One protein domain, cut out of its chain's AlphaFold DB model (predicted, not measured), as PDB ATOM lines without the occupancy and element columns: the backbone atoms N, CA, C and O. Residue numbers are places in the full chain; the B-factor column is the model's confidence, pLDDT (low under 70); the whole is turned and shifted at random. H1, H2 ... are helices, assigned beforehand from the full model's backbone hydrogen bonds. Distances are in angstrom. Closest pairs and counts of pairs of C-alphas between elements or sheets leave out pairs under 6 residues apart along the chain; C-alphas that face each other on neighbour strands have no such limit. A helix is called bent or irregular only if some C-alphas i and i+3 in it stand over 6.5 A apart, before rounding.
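What this domain is: This is residues 43 to 188 of the 219 residues of an uncharacterized protein of Micromonas commoda (strain RCC299 / NOUM17 / CCMP2709) (UniProt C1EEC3). A cluster of helices is built round the bent helix H7, which folds back on itself; its second arm, H7b, lies nearest the middle, with H4 packed across both arms and H6 packed across H7b. H1, H2, H5 and H3 lie toward one end of the longest axis and the short H8 and H9 toward the other, while H10 packs on H4 and on the first residue of H7b. The printed part has 146 residues with ten named helices, H1 to H10 in chain order, and no named strand: the class is all helix. It is compact, with a radius of gyration of the C-alphas of 13.9 A, and spans 41 by 29 by 25 A.

How they stand to each other: H1, residues 48 to 55, and H2, residues 58 to 65, touch only at the corner, C-alphas 54 and 60 being closest at 4.4 A. H3, residues 69 to 82, touches H5, residues 99 to 102; their closest C-alphas, 75 and 102, are 6.1 A apart. H4, residues 85 to 97, is irregular, with C-alphas 89 and 92 8.0 A apart; its residues 96 to 97 alone touch H1, closest at C-alphas 54 and 96, 6.1 A. H6, residues 108 to 119, touches H3 with residues 108 to 113 alone, at a shallow tilt of 27 degrees, closest at C-alphas 82 and 109, 5.0 A. H7, residues 122 to 145, is the hub, touching 5 other helices; by its hydrogen bonds it was assigned as one helix, but it is bent, C-alphas 131 and 134 being 9.3 A apart. Its arm H7a, residues 122 to 131, touches residues 85 to 90 of H4, closest at C-alphas 86 and 126, 5.0 A. H7b, residues 134 to 145, touches H6 about perpendicular at 80 degrees, closest at C-alphas 111 and 144, 3.6 A. H8, residues 155 to 161, touches H9, residues 168 to 172, closest at C-alphas 156 and 170, 5.4 A. H10, residues 178 to 187, only just touches H7b, with 3 pairs of C-alphas within 8 A, closest at 134 and 180, 5.4 A. Every O i to N i+4 pair is within hydrogen-bond range in H2, H3, H6, H7a, H7b, H8 and H9, against 3 of 4 in H1, 5 of 9 in H4 and 5 of 6 in H10; H5 is too short for one.

Where its parts are: H1 begins at C-alpha 48 (174.804, 142.938, 93.128). From first to last C-alpha H3 measures 19.9 A, H4 19.1 A, H6 16.8 A, H7a 14.2 A, H7b 15.7 A and H10 14.7 A. H10 ends at C-alpha 187 (159.924, 152.881, 94.627).

The domain as a whole: The C-alphas of Asp 70 and Glu 164 are farthest apart, at 41.8 A. The printed part has no cut and no long link. Residues 105 to 107 and 188 have pLDDT under 70.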
ATOM      1  N   ILE A  43     170.006 134.949 102.334       96.25
ATOM      2  CA  ILE A  43     169.592 135.403 103.675       96.25
ATOM      3  C   ILE A  43     169.223 136.888 103.674       96.25
ATOM      4  O   ILE A  43     168.211 137.271 104.257       96.25
ATOM      5  N   LEU A  44     170.043 137.719 103.028       95.44
ATOM      6  CA  LEU A  44     169.901 139.177 103.015       95.44
ATOM      7  C   LEU A  44     169.158 139.714 101.780       95.44
ATOM      8  O   LEU A  44     168.987 140.921 101.653       95.44
ATOM      9  N   ARG A  45     168.716 138.827 100.878       94.50
ATOM     10  CA  ARG A  45     168.047 139.150  99.603       94.50
ATOM     11  C   ARG A  45     168.810 140.194  98.775       94.50
ATOM     12  O   ARG A  45     168.218 141.137  98.256       94.50
ATOM     13  N   LEU A  46     170.127 140.021  98.673       93.00
ATOM     14  CA  LEU A  46     171.015 140.983  98.018       93.00
ATOM     15  C   LEU A  46     171.044 140.774  96.503       93.00
ATOM     16  O   LEU A  46     171.366 139.683  96.022       93.00
ATOM     17  N   ASP A  47     170.791 141.854  95.768       92.69
ATOM     18  CA  ASP A  47     171.284 142.015  94.401       92.69
ATOM     19  C   ASP A  47     172.765 142.453  94.411       92.69
ATOM     20  O   ASP A  47     173.363 142.652  95.473       92.69
ATOM     21  N   ASP A  48     173.386 142.562  93.234       93.25
ATOM     22  CA  ASP A  48     174.804 142.938  93.128       93.25
ATOM     23  C   ASP A  48     175.084 144.323  93.724       93.25
ATOM     24  O   ASP A  48     176.043 144.485  94.474       93.25
ATOM     25  N   ALA A  49     174.203 145.297  93.488       92.75
ATOM     26  CA  ALA A  49     174.366 146.652  94.007       92.75
ATOM     27  C   ALA A  49     174.261 146.698  95.542       92.75
ATOM     28  O   ALA A  49     175.042 147.380  96.202       92.75
ATOM     29  N   ALA A  50     173.322 145.954  96.131       93.69
ATOM     30  CA  ALA A  50     173.191 145.818  97.580       93.69
ATOM     31  C   ALA A  50     174.405 145.100  98.187       93.69
ATOM     32  O   ALA A  50     174.906 145.483  99.248       93.69
ATOM     33  N   ARG A  51     174.921 144.079  97.496       95.88
ATOM     34  CA  ARG A  51     176.119 143.353  97.915       95.88
ATOM     35  C   ARG A  51     177.364 144.242  97.894       95.88
ATOM     36  O   ARG A  51     178.147 144.161  98.842       95.88
ATOM     37  N   GLU A  52     177.532 145.076  96.871       95.50
ATOM     38  CA  GLU A  52     178.596 146.085  96.781       95.50
ATOM     39  C   GLU A  52     178.454 147.151  97.874       95.50
ATOM     40  O   GLU A  52     179.434 147.496  98.535       95.50
ATOM     41  N   GLN A  53     177.229 147.621  98.135       95.81
ATOM     42  CA  GLN A  53     176.958 148.600  99.188       95.81
ATOM     43  C   GLN A  53     177.420 148.112 100.568       95.81
ATOM     44  O   GLN A  53     178.022 148.886 101.315       95.81
ATOM     45  N   LEU A  54     177.220 146.834 100.904       96.12
ATOM     46  CA  LEU A  54     177.719 146.274 102.166       96.12
ATOM     47  C   LEU A  54     179.249 146.388 102.302       96.12
ATOM     48  O   LEU A  54     179.752 146.651 103.393       96.12
ATOM     49  N   GLU A  55     180.009 146.255 101.214       96.12
ATOM     50  CA  GLU A  55     181.480 146.308 101.262       96.12
ATOM     51  C   GLU A  55     182.022 147.696 101.608       96.12
ATOM     52  O   GLU A  55     183.172 147.816 102.042       96.12
ATOM     53  N   THR A  56     181.199 148.738 101.464       93.25
ATOM     54  CA  THR A  56     181.588 150.134 101.709       93.25
ATOM     55  C   THR A  56     181.820 150.449 103.190       93.25
ATOM     56  O   THR A  56     182.532 151.402 103.508       93.25
ATOM     57  N   SER A  57     181.298 149.630 104.110       93.44
ATOM     58  CA  SER A  57     181.394 149.841 105.562       93.44
ATOM     59  C   SER A  57     182.177 148.730 106.266       93.44
ATOM     60  O   SER A  57     182.295 147.608 105.770       93.44
ATOM     61  N   VAL A  58     182.739 149.034 107.441       95.25
ATOM     62  CA  VAL A  58     183.426 148.027 108.270       95.25
ATOM     63  C   VAL A  58     182.424 146.974 108.738       95.25
ATOM     64  O   VAL A  58     182.695 145.779 108.667       95.25
ATOM     65  N   GLU A  59     181.248 147.417 109.163       95.12
ATOM     66  CA  GLU A  59     180.152 146.591 109.646       95.12
ATOM     67  C   GLU A  59     179.628 145.664 108.550       95.12
ATOM     68  O   GLU A  59     179.446 144.474 108.789       95.12
ATOM     69  N   GLY A  60     179.457 146.160 107.323       96.25
ATOM     70  CA  GLY A  60     179.022 145.323 106.210       96.25
ATOM     71  C   GLY A  60     180.062 144.271 105.830       96.25
ATOM     72  O   GLY A  60     179.705 143.110 105.634       96.25
ATOM     73  N   ARG A  61     181.362 144.606 105.854       96.38
ATOM     74  CA  ARG A  61     182.432 143.603 105.689       96.38
ATOM     75  C   ARG A  61     182.416 142.540 106.790       96.38
ATOM     76  O   ARG A  61     182.598 141.365 106.476       96.38
ATOM     77  N   ARG A  62     182.121 142.917 108.041       95.44
ATOM     78  CA  ARG A  62     181.917 141.957 109.144       95.44
ATOM     79  C   ARG A  62     180.716 141.048 108.887       95.44
ATOM     80  O   ARG A  62     180.827 139.837 109.051       95.44
ATOM     81  N   VAL A  63     179.589 141.597 108.426       95.06
ATOM     82  CA  VAL A  63     178.403 140.806 108.047       95.06
ATOM     83  C   VAL A  63     178.738 139.787 106.954       95.06
ATOM     84  O   VAL A  63     178.336 138.627 107.045       95.06
ATOM     85  N   ILE A  64     179.517 140.190 105.949       94.88
ATOM     86  CA  ILE A  64     179.921 139.323 104.836       94.88
ATOM     87  C   ILE A  64     180.852 138.196 105.308       94.88
ATOM     88  O   ILE A  64     180.636 137.024 104.977       94.88
ATOM     89  N   ALA A  65     181.900 138.528 106.063       92.81
ATOM     90  CA  ALA A  65     183.013 137.613 106.313       92.81
ATOM     91  C   ALA A  65     182.946 136.897 107.669       92.81
ATOM     92  O   ALA A  65     183.254 135.707 107.735       92.81
ATOM     93  N   ASP A  66     182.508 137.589 108.721       93.94
ATOM     94  CA  ASP A  66     182.800 137.189 110.101       93.94
ATOM     95  C   ASP A  66     181.598 136.553 110.807       93.94
ATOM     96  O   ASP A  66     181.769 135.671 111.648       93.94
ATOM     97  N   ILE A  67     180.373 136.966 110.468       93.81
ATOM     98  CA  ILE A  67     179.162 136.439 111.114       93.81
ATOM     99  C   ILE A  67     178.812 135.059 110.521       93.81
ATOM    100  O   ILE A  67     178.641 134.942 109.302       93.81
ATOM    101  N   PRO A  68     178.670 133.989 111.328       94.88
ATOM    102  CA  PRO A  68     178.181 132.696 110.841       94.88
ATOM    103  C   PRO A  68     176.801 132.813 110.172       94.88
ATOM    104  O   PRO A  68     175.967 133.606 110.601       94.88
ATOM    105  N   LEU A  69     176.540 132.051 109.104       95.00
ATOM    106  CA  LEU A  69     175.322 132.219 108.288       95.00
ATOM    107  C   LEU A  69     174.033 131.893 109.060       95.00
ATOM    108  O   LEU A  69     173.011 132.548 108.876       95.00
ATOM    109  N   ASP A  70     174.082 130.893 109.932       95.00
ATOM    110  CA  ASP A  70     172.992 130.508 110.826       95.00
ATOM    111  C   ASP A  70     172.683 131.609 111.852       95.00
ATOM    112  O   ASP A  70     171.516 131.962 112.050       95.00
ATOM    113  N   VAL A  71     173.730 132.213 112.423       94.88
ATOM    114  CA  VAL A  71     173.628 133.371 113.321       94.88
ATOM    115  C   VAL A  71     173.064 134.576 112.574       94.88
ATOM    116  O   VAL A  71     172.112 135.197 113.039       94.88
ATOM    117  N   LEU A  72     173.566 134.871 111.373       95.25
ATOM    118  CA  LEU A  72     173.067 135.963 110.540       95.25
ATOM    119  C   LEU A  72     171.574 135.795 110.231       95.25
ATOM    120  O   LEU A  72     170.793 136.728 110.407       95.25
ATOM    121  N   ALA A  73     171.149 134.592 109.838       95.44
ATOM    122  CA  ALA A  73     169.742 134.295 109.587       95.44
ATOM    123  C   ALA A  73     168.874 134.425 110.853       95.44
ATOM    124  O   ALA A  73     167.696 134.781 110.766       95.44
ATOM    125  N   ALA A  74     169.411 134.124 112.040       94.00
ATOM    126  CA  ALA A  74     168.724 134.383 113.305       94.00
ATOM    127  C   ALA A  74     168.596 135.892 113.580       94.00
ATOM    128  O   ALA A  74     167.486 136.359 113.836       94.00
ATOM    129  N   ARG A  75     169.681 136.662 113.425       94.62
ATOM    130  CA  ARG A  75     169.706 138.122 113.618       94.62
ATOM    131  C   ARG A  75     168.730 138.850 112.703       94.62
ATOM    132  O   ARG A  75     167.940 139.658 113.177       94.62
ATOM    133  N   VAL A  76     168.705 138.503 111.415       95.25
ATOM    134  CA  VAL A  76     167.750 139.070 110.445       95.25
ATOM    135  C   VAL A  76     166.307 138.799 110.872       95.25
ATOM    136  O   VAL A  76     165.469 139.695 110.816       95.25
ATOM    137  N   ARG A  77     166.004 137.582 111.348       94.12
ATOM    138  CA  ARG A  77     164.659 137.232 111.837       94.12
ATOM    139  C   ARG A  77     164.274 138.021 113.087       94.12
ATOM    140  O   ARG A  77     163.137 138.478 113.169       94.12
ATOM    141  N   VAL A  78     165.187 138.180 114.044       93.44
ATOM    142  CA  VAL A  78     164.948 138.971 115.265       93.44
ATOM    143  C   VAL A  78     164.745 140.445 114.924       93.44
ATOM    144  O   VAL A  78     163.760 141.044 115.358       93.44
ATOM    145  N   PHE A  79     165.613 141.012 114.086       94.81
ATOM    146  CA  PHE A  79     165.500 142.396 113.638       94.81
ATOM    147  C   PHE A  79     164.182 142.640 112.892       94.81
ATOM    148  O   PHE A  79     163.426 143.540 113.243       94.81
ATOM    149  N   SER A  80     163.835 141.767 111.941       94.81
ATOM    150  CA  SER A  80     162.582 141.856 111.182       94.81
ATOM    151  C   SER A  80     161.333 141.814 112.060       94.81
ATOM    152  O   SER A  80     160.343 142.443 111.705       94.81
ATOM    153  N   ARG A  81     161.346 141.055 113.163       94.50
ATOM    154  CA  ARG A  81     160.210 140.960 114.099       94.50
ATOM    155  C   ARG A  81     160.119 142.144 115.054       94.50
ATOM    156  O   ARG A  81     159.058 142.371 115.617       94.50
ATOM    157  N   SER A  82     161.233 142.839 115.259       94.25
ATOM    158  CA  SER A  82     161.301 144.017 116.122       94.25
ATOM    159  C   SER A  82     160.801 145.280 115.426       94.25
ATOM    160  O   SER A  82     160.419 146.229 116.097       94.25
ATOM    161  N   LEU A  83     160.832 145.307 114.091       95.62
ATOM    162  CA  LEU A  83     160.381 146.442 113.298       95.62
ATOM    163  C   LEU A  83     158.850 146.597 113.322       95.62
ATOM    164  O   LEU A  83     158.141 145.585 113.303       95.62
ATOM    165  N   PRO A  84     158.328 147.839 113.273       95.62
ATOM    166  CA  PRO A  84     156.902 148.079 113.078       95.62
ATOM    167  C   PRO A  84     156.376 147.361 111.822       95.62
ATOM    168  O   PRO A  84     157.110 147.263 110.834       95.62
ATOM    169  N   PRO A  85     155.103 146.919 111.786       94.75
ATOM    170  CA  PRO A  85     154.543 146.216 110.626       94.75
ATOM    171  C   PRO A  85     154.707 146.965 109.295       94.75
ATOM    172  O   PRO A  85     155.003 146.344 108.275       94.75
ATOM    173  N   ALA A  86     154.604 148.298 109.319       93.50
ATOM    174  CA  ALA A  86     154.830 149.181 108.168       93.50
ATOM    175  C   ALA A  86     156.239 149.036 107.547       93.50
ATOM    176  O   ALA A  86     156.432 149.206 106.347       93.50
ATOM    177  N   CYS A  87     157.238 148.632 108.341       96.06
ATOM    178  CA  CYS A  87     158.609 148.419 107.882       96.06
ATOM    179  C   CYS A  87     158.869 147.046 107.247       96.06
ATOM    180  O   CYS A  87     159.970 146.816 106.739       96.06
ATOM    181  N   ALA A  88     157.914 146.110 107.271       91.50
ATOM    182  CA  ALA A  88     158.158 144.719 106.874       91.50
ATOM    183  C   ALA A  88     158.665 144.580 105.424       91.50
ATOM    184  O   ALA A  88     159.507 143.727 105.133       91.50
ATOM    185  N   GLY A  89     158.207 145.449 104.516       91.31
ATOM    186  CA  GLY A  89     158.661 145.484 103.122       91.31
ATOM    187  C   GLY A  89     160.080 146.033 102.924       91.31
ATOM    188  O   GLY A  89     160.650 145.875 101.845       91.31
ATOM    189  N   PHE A  90     160.666 146.650 103.953       95.06
ATOM    190  CA  PHE A  90     161.888 147.452 103.859       95.06
ATOM    191  C   PHE A  90     163.053 146.929 104.702       95.06
ATOM    192  O   PHE A  90     164.129 147.522 104.702       95.06
ATOM    193  N   VAL A  91     162.869 145.800 105.389       95.44
ATOM    194  CA  VAL A  91     163.861 145.187 106.292       95.44
ATOM    195  C   VAL A  91     165.250 145.094 105.653       95.44
ATOM    196  O   VAL A  91     166.242 145.507 106.250       95.44
ATOM    197  N   PHE A  92     165.329 144.581 104.424       95.69
ATOM    198  CA  PHE A  92     166.604 144.381 103.729       95.69
ATOM    199  C   PHE A  92     167.248 145.691 103.287       95.69
ATOM    200  O   PHE A  92     168.472 145.784 103.250       95.69
ATOM    201  N   ASP A  93     166.444 146.719 103.026       95.81
ATOM    202  CA  ASP A  93     166.966 148.040 102.713       95.81
ATOM    203  C   ASP A  93     167.576 148.710 103.936       95.81
ATOM    204  O   ASP A  93     168.671 149.259 103.858       95.81
ATOM    205  N   ILE A  94     166.903 148.586 105.079       96.88
ATOM    206  CA  ILE A  94     167.387 149.088 106.363       96.88
ATOM    207  C   ILE A  94     168.714 148.417 106.731       96.88
ATOM    208  O   ILE A  94     169.684 149.095 107.067       96.88
ATOM    209  N   ILE A  95     168.778 147.089 106.620       95.75
ATOM    210  CA  ILE A  95     169.988 146.311 106.914       95.75
ATOM    211  C   ILE A  95     171.123 146.657 105.950       95.75
ATOM    212  O   ILE A  95     172.265 146.792 106.379       95.75
ATOM    213  N   THR A  96     170.839 146.784 104.653       96.69
ATOM    214  CA  THR A  96     171.883 147.079 103.659       96.69
ATOM    215  C   THR A  96     172.433 148.492 103.836       96.69
ATOM    216  O   THR A  96     173.639 148.704 103.714       96.69
ATOM    217  N   GLU A  97     171.572 149.450 104.183       96.88
ATOM    218  CA  GLU A  97     171.986 150.818 104.486       96.88
ATOM    219  C   GLU A  97     172.802 150.890 105.785       96.88
ATOM    220  O   GLU A  97     173.826 151.574 105.843       96.88
ATOM    221  N   ARG A  98     172.373 150.172 106.831       95.62
ATOM    222  CA  ARG A  98     173.053 150.118 108.132       95.62
ATOM    223  C   ARG A  98     173.278 148.674 108.597       95.62
ATOM    224  O   ARG A  98     172.589 148.203 109.502       95.62
ATOM    225  N   PRO A  99     174.323 147.995 108.081       94.81
ATOM    226  CA  PRO A  99     174.622 146.611 108.460       94.81
ATOM    227  C   PRO A  99     175.061 146.456 109.917       94.81
ATOM    228  O   PRO A  99     174.967 145.361 110.469       94.81
ATOM    229  N   GLY A 100     175.469 147.552 110.568       93.25
ATOM    230  CA  GLY A 100     175.744 147.592 112.006       93.25
ATOM    231  C   GLY A 100     174.580 147.092 112.864       93.25
ATOM    232  O   GLY A 100     174.817 146.487 113.904       93.25
ATOM    233  N   LEU A 101     173.338 147.231 112.386       93.50
ATOM    234  CA  LEU A 101     172.133 146.724 113.056       93.50
ATOM    235  C   LEU A 101     172.128 145.196 113.233       93.50
ATOM    236  O   LEU A 101     171.359 144.675 114.034       93.50
ATOM    237  N   LEU A 102     172.976 144.475 112.491       93.56
ATOM    238  CA  LEU A 102     173.159 143.029 112.609       93.56
ATOM    239  C   LEU A 102     174.486 142.640 113.262       93.56
ATOM    240  O   LEU A 102     174.788 141.450 113.334       93.56
ATOM    241  N   CYS A 103     175.317 143.587 113.697       90.50
ATOM    242  CA  CYS A 103     176.618 143.261 114.281       90.50
ATOM    243  C   CYS A 103     176.501 142.742 115.718       90.50
ATOM    244  O   CYS A 103     177.298 141.877 116.092       90.50
ATOM    245  N   ASP A 104     175.480 143.173 116.461       81.81
ATOM    246  CA  ASP A 104     175.342 142.890 117.887       81.81
ATOM    247  C   ASP A 104     173.931 142.359 118.225       81.81
ATOM    248  O   ASP A 104     172.918 143.002 117.943       81.81
ATOM    249  N   ASP A 105     173.869 141.161 118.819       67.19
ATOM    250  CA  ASP A 105     172.629 140.389 119.031       67.19
ATOM    251  C   ASP A 105     171.640 141.045 120.003       67.19
ATOM    252  O   ASP A 105     170.427 140.936 119.832       67.19
ATOM    253  N   GLU A 106     172.150 141.728 121.027       66.94
ATOM    254  CA  GLU A 106     171.337 142.234 122.142       66.94
ATOM    255  C   GLU A 106     170.603 143.542 121.816       66.94
ATOM    256  O   GLU A 106     169.703 143.965 122.547       66.94
ATOM    257  N   PHE A 107     170.957 144.184 120.701       69.81
ATOM    258  CA  PHE A 107     170.495 145.536 120.405       69.81
ATOM    259  C   PHE A 107     169.330 145.578 119.427       69.81
ATOM    260  O   PHE A 107     168.554 146.518 119.490       69.81
ATOM    261  N   ALA A 108     169.120 144.576 118.572       77.44
ATOM    262  CA  ALA A 108     168.132 144.680 117.493       77.44
ATOM    263  C   ALA A 108     166.718 145.073 117.976       77.44
ATOM    264  O   ALA A 108     166.138 146.028 117.460       77.44
ATOM    265  N   SER A 109     166.176 144.395 118.995       83.31
ATOM    266  CA  SER A 109     164.850 144.716 119.545       83.31
ATOM    267  C   SER A 109     164.849 145.987 120.383       83.31
ATOM    268  O   SER A 109     163.976 146.841 120.234       83.31
ATOM    269  N   THR A 110     165.850 146.130 121.247       89.94
ATOM    270  CA  THR A 110     165.961 147.252 122.183       89.94
ATOM    271  C   THR A 110     166.180 148.570 121.445       89.94
ATOM    272  O   THR A 110     165.571 149.579 121.788       89.94
ATOM    273  N   SER A 111     166.995 148.570 120.394       92.81
ATOM    274  CA  SER A 111     167.297 149.739 119.572       92.81
ATOM    275  C   SER A 111     166.093 150.201 118.768       92.81
ATOM    276  O   SER A 111     165.830 151.401 118.725       92.81
ATOM    277  N   VAL A 112     165.323 149.279 118.180       95.50
ATOM    278  CA  VAL A 112     164.085 149.651 117.482       95.50
ATOM    279  C   VAL A 112     163.067 150.227 118.465       95.50
ATOM    280  O   VAL A 112     162.548 151.313 118.215       95.50
ATOM    281  N   ALA A 113     162.856 149.578 119.616       94.88
ATOM    282  CA  ALA A 113     161.943 150.071 120.648       94.88
ATOM    283  C   ALA A 113     162.373 151.441 121.206       94.88
ATOM    284  O   ALA A 113     161.544 152.328 121.404       94.88
ATOM    285  N   THR A 114     163.675 151.645 121.415       95.12
ATOM    286  CA  THR A 114     164.231 152.927 121.876       95.12
ATOM    287  C   THR A 114     164.014 154.020 120.835       95.12
ATOM    288  O   THR A 114     163.527 155.100 121.171       95.12
ATOM    289  N   ALA A 115     164.317 153.743 119.564       96.50
ATOM    290  CA  ALA A 115     164.080 154.687 118.478       96.50
ATOM    291  C   ALA A 115     162.591 155.038 118.366       96.50
ATOM    292  O   ALA A 115     162.250 156.218 118.351       96.50
ATOM    293  N   ALA A 116     161.700 154.045 118.375       96.69
ATOM    294  CA  ALA A 116     160.259 154.269 118.369       96.69
ATOM    295  C   ALA A 116     159.824 155.148 119.551       96.69
ATOM    296  O   ALA A 116     159.178 156.173 119.346       96.69
ATOM    297  N   SER A 117     160.252 154.825 120.775       96.81
ATOM    298  CA  SER A 117     159.911 155.601 121.972       96.81
ATOM    299  C   SER A 117     160.344 157.065 121.872       96.81
ATOM    300  O   SER A 117     159.573 157.948 122.240       96.81
ATOM    301  N   VAL A 118     161.554 157.345 121.380       96.44
ATOM    302  CA  VAL A 118     162.069 158.722 121.243       96.44
ATOM    303  C   VAL A 118     161.337 159.499 120.144       96.44
ATOM    304  O   VAL A 118     161.182 160.717 120.240       96.44
ATOM    305  N   LEU A 119     160.869 158.811 119.101       94.81
ATOM    306  CA  LEU A 119     160.141 159.420 117.985       94.81
ATOM    307  C   LEU A 119     158.647 159.627 118.261       94.81
ATOM    308  O   LEU A 119     157.991 160.325 117.489       94.81
ATOM    309  N   GLY A 120     158.117 159.063 119.350       95.06
ATOM    310  CA  GLY A 120     156.702 159.163 119.718       95.06
ATOM    311  C   GLY A 120     155.861 157.922 119.403       95.06
ATOM    312  O   GLY A 120     154.640 158.013 119.399       95.06
ATOM    313  N   GLY A 121     156.492 156.771 119.156       96.38
ATOM    314  CA  GLY A 121     155.855 155.460 119.016       96.38
ATOM    315  C   GLY A 121     156.163 154.744 117.699       96.38
ATOM    316  O   GLY A 121     156.769 155.303 116.779       96.38
ATOM    317  N   ASP A 122     155.707 153.492 117.606       97.19
ATOM    318  CA  ASP A 122     155.910 152.622 116.438       97.19
ATOM    319  C   ASP A 122     155.262 153.176 115.168       97.19
ATOM    320  O   ASP A 122     155.810 153.011 114.081       97.19
ATOM    321  N   GLU A 123     154.125 153.865 115.301       96.75
ATOM    322  CA  GLU A 123     153.439 154.515 114.182       96.75
ATOM    323  C   GLU A 123     154.352 155.550 113.523       96.75
ATOM    324  O   GLU A 123     154.562 155.510 112.311       96.75
ATOM    325  N   LYS A 124     155.002 156.412 114.322       96.38
ATOM    326  CA  LYS A 124     155.879 157.450 113.778       96.38
ATOM    327  C   LYS A 124     157.114 156.872 113.103       96.38
ATOM    328  O   LYS A 124     157.516 157.346 112.039       96.38
ATOM    329  N   LEU A 125     157.715 155.851 113.714       97.25
ATOM    330  CA  LEU A 125     158.836 155.137 113.113       97.25
ATOM    331  C   LEU A 125     158.409 154.450 111.804       97.25
ATOM    332  O   LEU A 125     159.136 154.525 110.816       97.25
ATOM    333  N   GLY A 126     157.217 153.848 111.779       97.00
ATOM    334  CA  GLY A 126     156.616 153.231 110.598       97.00
ATOM    335  C   GLY A 126     156.416 154.213 109.444       97.00
ATOM    336  O   GLY A 126     156.870 153.936 108.338       97.00
ATOM    337  N   GLU A 127     155.838 155.391 109.697       94.94
ATOM    338  CA  GLU A 127     155.665 156.424 108.663       94.94
ATOM    339  C   GLU A 127     157.002 156.861 108.037       94.94
ATOM    340  O   GLU A 127     157.104 157.049 106.825       94.94
ATOM    341  N   LEU A 128     158.033 157.068 108.866       95.38
ATOM    342  CA  LEU A 128     159.363 157.487 108.407       95.38
ATOM    343  C   LEU A 128     160.041 156.386 107.582       95.38
ATOM    344  O   LEU A 128     160.748 156.659 106.613       95.38
ATOM    345  N   CYS A 129     159.815 155.137 107.966       96.25
ATOM    346  CA  CYS A 129     160.314 153.952 107.287       96.25
ATOM    347  C   CYS A 129     159.681 153.761 105.903       96.25
ATOM    348  O   CYS A 129     160.401 153.509 104.937       96.25
ATOM    349  N   GLU A 130     158.361 153.935 105.795       93.25
ATOM    350  CA  GLU A 130     157.640 153.904 104.518       93.25
ATOM    351  C   GLU A 130     158.072 155.036 103.588       93.25
ATOM    352  O   GLU A 130     158.218 154.834 102.383       93.25
ATOM    353  N   GLU A 131     158.307 156.224 104.144       91.25
ATOM    354  CA  GLU A 131     158.778 157.365 103.370       91.25
ATOM    355  C   GLU A 131     160.215 157.167 102.870       91.25
ATOM    356  O   GLU A 131     160.507 157.416 101.700       91.25
ATOM    357  N   CYS A 132     161.131 156.752 103.750       94.19
ATOM    358  CA  CYS A 132     162.536 156.571 103.410       94.19
ATOM    359  C   CYS A 132     163.224 155.565 104.341       94.19
ATOM    360  O   CYS A 132     163.894 155.923 105.316       94.19
ATOM    361  N   ALA A 133     163.122 154.286 103.989       95.56
ATOM    362  CA  ALA A 133     163.748 153.195 104.728       95.56
ATOM    363  C   ALA A 133     165.263 153.364 104.961       95.56
ATOM    364  O   ALA A 133     165.700 153.131 106.092       95.56
ATOM    365  N   PRO A 134     166.078 153.822 103.983       95.81
ATOM    366  CA  PRO A 134     167.487 154.087 104.242       95.81
ATOM    367  C   PRO A 134     167.678 155.120 105.356       95.81
ATOM    368  O   PRO A 134     168.374 154.840 106.321       95.81
ATOM    369  N   ALA A 135     167.007 156.274 105.299       96.12
ATOM    370  CA  ALA A 135     167.116 157.299 106.341       96.12
ATOM    371  C   ALA A 135     166.638 156.792 107.711       96.12
ATOM    372  O   ALA A 135     167.289 157.044 108.725       96.12
ATOM    373  N   CYS A 136     165.555 156.011 107.734       97.19
ATOM    374  CA  CYS A 136     165.062 155.348 108.937       97.19
ATOM    375  C   CYS A 136     166.124 154.434 109.574       97.19
ATOM    376  O   CYS A 136     166.249 154.399 110.800       97.19
ATOM    377  N   ALA A 137     166.944 153.748 108.771       97.25
ATOM    378  CA  ALA A 137     168.043 152.920 109.266       97.25
ATOM    379  C   ALA A 137     169.054 153.723 110.101       97.25
ATOM    380  O   ALA A 137     169.513 153.258 111.144       97.25
ATOM    381  N   HIS A 138     169.369 154.952 109.674       96.75
ATOM    382  CA  HIS A 138     170.251 155.855 110.421       96.75
ATOM    383  C   HIS A 138     169.626 156.313 111.730       96.75
ATOM    384  O   HIS A 138     170.330 156.405 112.727       96.75
ATOM    385  N   VAL A 139     168.317 156.561 111.750       97.00
ATOM    386  CA  VAL A 139     167.617 156.942 112.983       97.00
ATOM    387  C   VAL A 139     167.652 155.801 114.000       97.00
ATOM    388  O   VAL A 139     168.018 156.033 115.152       97.00
ATOM    389  N   ILE A 140     167.354 154.566 113.576       96.69
ATOM    390  CA  ILE A 140     167.428 153.381 114.448       96.69
ATOM    391  C   ILE A 140     168.858 153.183 114.959       96.69
ATOM    392  O   ILE A 140     169.058 152.933 116.144       96.69
ATOM    393  N   TRP A 141     169.858 153.336 114.093       95.25
ATOM    394  CA  TRP A 141     171.259 153.201 114.483       95.25
ATOM    395  C   TRP A 141     171.696 154.280 115.482       95.25
ATOM    396  O   TRP A 141     172.241 153.972 116.539       95.25
ATOM    397  N   GLU A 142     171.451 155.554 115.183       95.38
ATOM    398  CA  GLU A 142     171.940 156.659 116.006       95.38
ATOM    399  C   GLU A 142     171.210 156.769 117.345       95.38
ATOM    400  O   GLU A 142     171.859 156.920 118.379       95.38
ATOM    401  N   ILE A 143     169.882 156.672 117.346       95.44
ATOM    402  CA  ILE A 143     169.099 156.757 118.583       95.44
ATOM    403  C   ILE A 143     169.127 155.419 119.313       95.44
ATOM    404  O   ILE A 143     169.424 155.356 120.501       95.44
ATOM    405  N   GLY A 144     168.812 154.341 118.601       92.19
ATOM    406  CA  GLY A 144     168.592 153.035 119.199       92.19
ATOM    407  C   GLY A 144     169.871 152.290 119.562       92.19
ATOM    408  O   GLY A 144     169.901 151.635 120.601       92.19
ATOM    409  N   CYS A 145     170.909 152.337 118.723       90.88
ATOM    410  CA  CYS A 145     172.156 151.602 118.982       90.88
ATOM    411  C   CYS A 145     173.205 152.478 119.670       90.88
ATOM    412  O   CYS A 145     173.823 152.051 120.639       90.88
ATOM    413  N   LEU A 146     173.401 153.710 119.193       92.06
ATOM    414  CA  LEU A 146     174.391 154.631 119.763       92.06
ATOM    415  C   LEU A 146     173.851 155.459 120.939       92.06
ATOM    416  O   LEU A 146     174.616 156.201 121.552       92.06
ATOM    417  N   GLY A 147     172.555 155.355 121.251       90.12
ATOM    418  CA  GLY A 147     171.946 156.024 122.402       90.12
ATOM    419  C   GLY A 147     171.888 157.548 122.285       90.12
ATOM    420  O   GLY A 147     171.850 158.238 123.304       90.12
ATOM    421  N   LYS A 148     171.928 158.108 121.070       93.62
ATOM    422  CA  LYS A 148     171.830 159.561 120.890       93.62
ATOM    423  C   LYS A 148     170.417 160.056 121.191       93.62
ATOM    424  O   LYS A 148     169.430 159.403 120.862       93.62
ATOM    425  N   SER A 149     170.319 161.270 121.732       93.44
ATOM    426  CA  SER A 149     169.045 161.992 121.756       93.44
ATOM    427  C   SER A 149     168.666 162.473 120.352       93.44
ATOM    428  O   SER A 149     169.491 162.499 119.432       93.44
ATOM    429  N   ARG A 150     167.420 162.928 120.193       91.19
ATOM    430  CA  ARG A 150     166.937 163.503 118.932       91.19
ATOM    431  C   ARG A 150     167.734 164.742 118.511       91.19
ATOM    432  O   ARG A 150     167.972 164.948 117.324       91.19
ATOM    433  N   GLU A 151     168.179 165.556 119.462       92.06
ATOM    434  CA  GLU A 151     169.019 166.731 119.207       92.06
ATOM    435  C   GLU A 151     170.425 166.348 118.740       92.06
ATOM    436  O   GLU A 151     171.046 167.132 118.024       92.06
ATOM    437  N   GLY A 152     170.898 165.159 119.128       90.69
ATOM    438  CA  GLY A 152     172.189 164.596 118.737       90.69
ATOM    439  C   GLY A 152     172.224 164.003 117.325       90.69
ATOM    440  O   GLY A 152     173.304 163.639 116.850       90.69
ATOM    441  N   LEU A 153     171.074 163.912 116.648       95.19
ATOM    442  CA  LEU A 153     171.014 163.552 115.235       95.19
ATOM    443  C   LEU A 153     171.688 164.620 114.371       95.19
ATOM    444  O   LEU A 153     171.617 165.820 114.652       95.19
ATOM    445  N   ALA A 154     172.266 164.188 113.249       94.50
ATOM    446  CA  ALA A 154     172.658 165.116 112.195       94.50
ATOM    447  C   ALA A 154     171.467 166.018 111.827       94.50
ATOM    448  O   ALA A 154     170.339 165.537 111.692       94.50
ATOM    449  N   ARG A 155     171.723 167.319 111.633       95.38
ATOM    450  CA  ARG A 155     170.681 168.327 111.374       95.38
ATOM    451  C   ARG A 155     169.661 167.862 110.327       95.38
ATOM    452  O   ARG A 155     168.471 167.904 110.600       95.38
ATOM    453  N   SER A 156     170.131 167.324 109.203       94.31
ATOM    454  CA  SER A 156     169.268 166.874 108.107       94.31
ATOM    455  C   SER A 156     168.360 165.693 108.478       94.31
ATOM    456  O   SER A 156     167.241 165.621 107.986       94.31
ATOM    457  N   LEU A 157     168.803 164.774 109.351       96.12
ATOM    458  CA  LEU A 157     167.929 163.721 109.893       96.12
ATOM    459  C   LEU A 157     166.913 164.305 110.864       96.12
ATOM    460  O   LEU A 157     165.753 163.919 110.838       96.12
ATOM    461  N   ARG A 158     167.352 165.223 111.729       96.31
ATOM    462  CA  ARG A 158     166.492 165.840 112.738       96.31
ATOM    463  C   ARG A 158     165.363 166.651 112.104       96.31
ATOM    464  O   ARG A 158     164.222 166.500 112.526       96.31
ATOM    465  N   GLU A 159     165.685 167.461 111.098       95.00
ATOM    466  CA  GLU A 159     164.727 168.251 110.311       95.00
ATOM    467  C   GLU A 159     163.760 167.333 109.549       95.00
ATOM    468  O   GLU A 159     162.549 167.538 109.605       95.00
ATOM    469  N   TRP A 160     164.261 166.255 108.928       95.00
ATOM    470  CA  TRP A 160     163.412 165.260 108.264       95.00
ATOM    471  C   TRP A 160     162.451 164.553 109.235       95.00
ATOM    472  O   TRP A 160     161.242 164.522 109.011       95.00
ATOM    473  N   VAL A 161     162.959 164.056 110.366       95.06
ATOM    474  CA  VAL A 161     162.145 163.464 111.442       95.06
ATOM    475  C   VAL A 161     161.120 164.472 111.979       95.06
ATOM    476  O   VAL A 161     159.994 164.105 112.315       95.06
ATOM    477  N   GLY A 162     161.501 165.751 112.051       93.31
ATOM    478  CA  GLY A 162     160.634 166.877 112.403       93.31
ATOM    479  C   GLY A 162     159.596 167.248 111.350       93.31
ATOM    480  O   GLY A 162     158.744 168.077 111.650       93.31
ATOM    481  N   ARG A 163     159.620 166.620 110.165       90.94
ATOM    482  CA  ARG A 163     158.791 166.978 109.001       90.94
ATOM    483  C   ARG A 163     159.012 168.422 108.527       90.94
ATOM    484  O   ARG A 163     158.152 168.987 107.861       90.94
ATOM    485  N   GLU A 164     160.155 169.012 108.867       90.56
ATOM    486  CA  GLU A 164     160.539 170.368 108.459       90.56
ATOM    487  C   GLU A 164     161.116 170.373 107.038       90.56
ATOM    488  O   GLU A 164     160.939 171.328 106.288       90.56
ATOM    489  N   GLU A 165     161.774 169.279 106.657       88.25
ATOM    490  CA  GLU A 165     162.408 169.085 105.356       88.25
ATOM    491  C   GLU A 165     162.114 167.678 104.816       88.25
ATOM    492  O   GLU A 165     161.803 166.746 105.563       88.25
ATOM    493  N   GLY A 166     162.232 167.511 103.498       85.50
ATOM    494  CA  GLY A 166     162.016 166.223 102.842       85.50
ATOM    495  C   GLY A 166     163.167 165.237 103.059       85.50
ATOM    496  O   GLY A 166     164.329 165.623 103.227       85.50
ATOM    497  N   TRP A 167     162.863 163.939 102.964       88.94
ATOM    498  CA  TRP A 167     163.854 162.866 103.109       88.94
ATOM    499  C   TRP A 167     165.063 163.035 102.180       88.94
ATOM    500  O   TRP A 167     166.170 162.628 102.519       88.94
ATOM    501  N   HIS A 168     164.902 163.669 101.015       85.00
ATOM    502  CA  HIS A 168     165.980 163.878 100.046       85.00
ATOM    503  C   HIS A 168     167.182 164.633 100.654       85.00
ATOM    504  O   HIS A 168     168.330 164.408 100.250       85.00
ATOM    505  N   ARG A 169     166.955 165.482 101.672       87.94
ATOM    506  CA  ARG A 169     168.017 166.208 102.385       87.94
ATOM    507  C   ARG A 169     169.020 165.283 103.051       87.94
ATOM    508  O   ARG A 169     170.201 165.633 103.112       87.94
ATOM    509  N   VAL A 170     168.593 164.107 103.511       91.75
ATOM    510  CA  VAL A 170     169.488 163.134 104.152       91.75
ATOM    511  C   VAL A 170     170.541 162.612 103.168       91.75
ATOM    512  O   VAL A 170     171.683 162.372 103.554       91.75
ATOM    513  N   PHE A 171     170.211 162.538 101.877       90.94
ATOM    514  CA  PHE A 171     171.118 162.073 100.828       90.94
ATOM    515  C   PHE A 171     172.038 163.186 100.330       90.94
ATOM    516  O   PHE A 171     173.247 162.989 100.225       90.94
ATOM    517  N   VAL A 172     171.506 164.395 100.109       86.69
ATOM    518  CA  VAL A 172     172.327 165.565  99.733       86.69
ATOM    519  C   VAL A 172     173.355 165.892 100.820       86.69
ATOM    520  O   VAL A 172     174.484 166.283 100.525       86.69
ATOM    521  N   SER A 173     172.985 165.664 102.080       87.50
ATOM    522  CA  SER A 173     173.859 165.860 103.242       87.50
ATOM    523  C   SER A 173     174.800 164.679 103.497       87.50
ATOM    524  O   SER A 173     175.534 164.700 104.481       87.50
ATOM    525  N   ARG A 174     174.782 163.655 102.628       88.38
ATOM    526  CA  ARG A 174     175.586 162.424 102.722       88.38
ATOM    527  C   ARG A 174     175.434 161.683 104.049       88.38
ATOM    528  O   ARG A 174     176.364 161.015 104.492       88.38
ATOM    529  N   VAL A 175     174.272 161.815 104.680       92.19
ATOM    530  CA  VAL A 175     173.927 160.985 105.829       92.19
ATOM    531  C   VAL A 175     173.686 159.570 105.326       92.19
ATOM    532  O   VAL A 175     174.363 158.648 105.765       92.19
ATOM    533  N   ALA A 176     172.768 159.423 104.369       92.31
ATOM    534  CA  ALA A 176     172.454 158.151 103.741       92.31
ATOM    535  C   ALA A 176     173.190 157.966 102.408       92.31
ATOM    536  O   ALA A 176     173.614 158.930 101.761       92.31
ATOM    537  N   SER A 177     173.370 156.706 102.023       92.50
ATOM    538  CA  SER A 177     174.191 156.295 100.893       92.50
ATOM    539  C   SER A 177     173.544 156.622  99.543       92.50
ATOM    540  O   SER A 177     172.325 156.751  99.410       92.50
ATOM    541  N   GLN A 178     174.370 156.711  98.498       90.38
ATOM    542  CA  GLN A 178     173.877 156.824  97.123       90.38
ATOM    543  C   GLN A 178     173.048 155.595  96.719       90.38
ATOM    544  O   GLN A 178     172.043 155.744  96.029       90.38
ATOM    545  N   TRP A 179     173.436 154.398  97.169       94.06
ATOM    546  CA  TRP A 179     172.655 153.182  96.954       94.06
ATOM    547  C   TRP A 179     171.242 153.327  97.535       94.06
ATOM    548  O   TRP A 179     170.259 153.113  96.825       94.06
ATOM    549  N   GLY A 180     171.139 153.796  98.783       92.31
ATOM    550  CA  GLY A 180     169.866 154.047  99.450       92.31
ATOM    551  C   GLY A 180     169.013 155.057  98.684       92.31
ATOM    552  O   GLY A 180     167.823 154.826  98.491       92.31
ATOM    553  N   TYR A 181     169.621 156.124  98.157       89.62
ATOM    554  CA  TYR A 181     168.904 157.098  97.334       89.62
ATOM    555  C   TYR A 181     168.279 156.445  96.099       89.62
ATOM    556  O   TYR A 181     167.087 156.613  95.844       89.62
ATOM    557  N   LEU A 182     169.075 155.691  95.336       89.06
ATOM    558  CA  LEU A 182     168.612 155.046  94.107       89.06
ATOM    559  C   LEU A 182     167.489 154.043  94.398       89.06
ATOM    560  O   LEU A 182     166.501 154.004  93.666       89.06
ATOM    561  N   ARG A 183     167.584 153.288  95.502       88.81
ATOM    562  CA  ARG A 183     166.520 152.370  95.942       88.81
ATOM    563  C   ARG A 183     165.242 153.094  96.343       88.81
ATOM    564  O   ARG A 183     164.163 152.670  95.931       88.81
ATOM    565  N   THR A 184     165.339 154.200  97.082       87.69
ATOM    566  CA  THR A 184     164.168 155.027  97.414       87.69
ATOM    567  C   THR A 184     163.513 155.582  96.146       87.69
ATOM    568  O   THR A 184     162.288 155.547  96.009       87.69
ATOM    569  N   MET A 185     164.309 156.019  95.168       83.50
ATOM    570  CA  MET A 185     163.789 156.553  93.908       83.50
ATOM    571  C   MET A 185     163.127 155.504  93.016       83.50
ATOM    572  O   MET A 185     162.124 155.814  92.388       83.50
ATOM    573  N   GLN A 186     163.605 154.260  92.993       80.06
ATOM    574  CA  GLN A 186     162.950 153.180  92.238       80.06
ATOM    575  C   GLN A 186     161.528 152.864  92.731       80.06
ATOM    576  O   GLN A 186     160.716 152.346  91.971       80.06
ATOM    577  N   ARG A 187     161.235 153.142  94.006       71.69
ATOM    578  CA  ARG A 187     159.924 152.881  94.627       71.69
ATOM    579  C   ARG A 187     158.979 154.059  94.569       71.69
ATOM    580  O   ARG A 187     157.765 153.893  94.605       71.69
ATOM    581  N   THR A 188     159.550 155.248  94.539       64.75
ATOM    582  CA  THR A 188     158.781 156.464  94.377       64.75
ATOM    583  C   THR A 188     158.410 156.573  92.900       64.75
ATOM    584  O   THR A 188     159.221 156.216  92.047       64.75
TER     585      THR A 188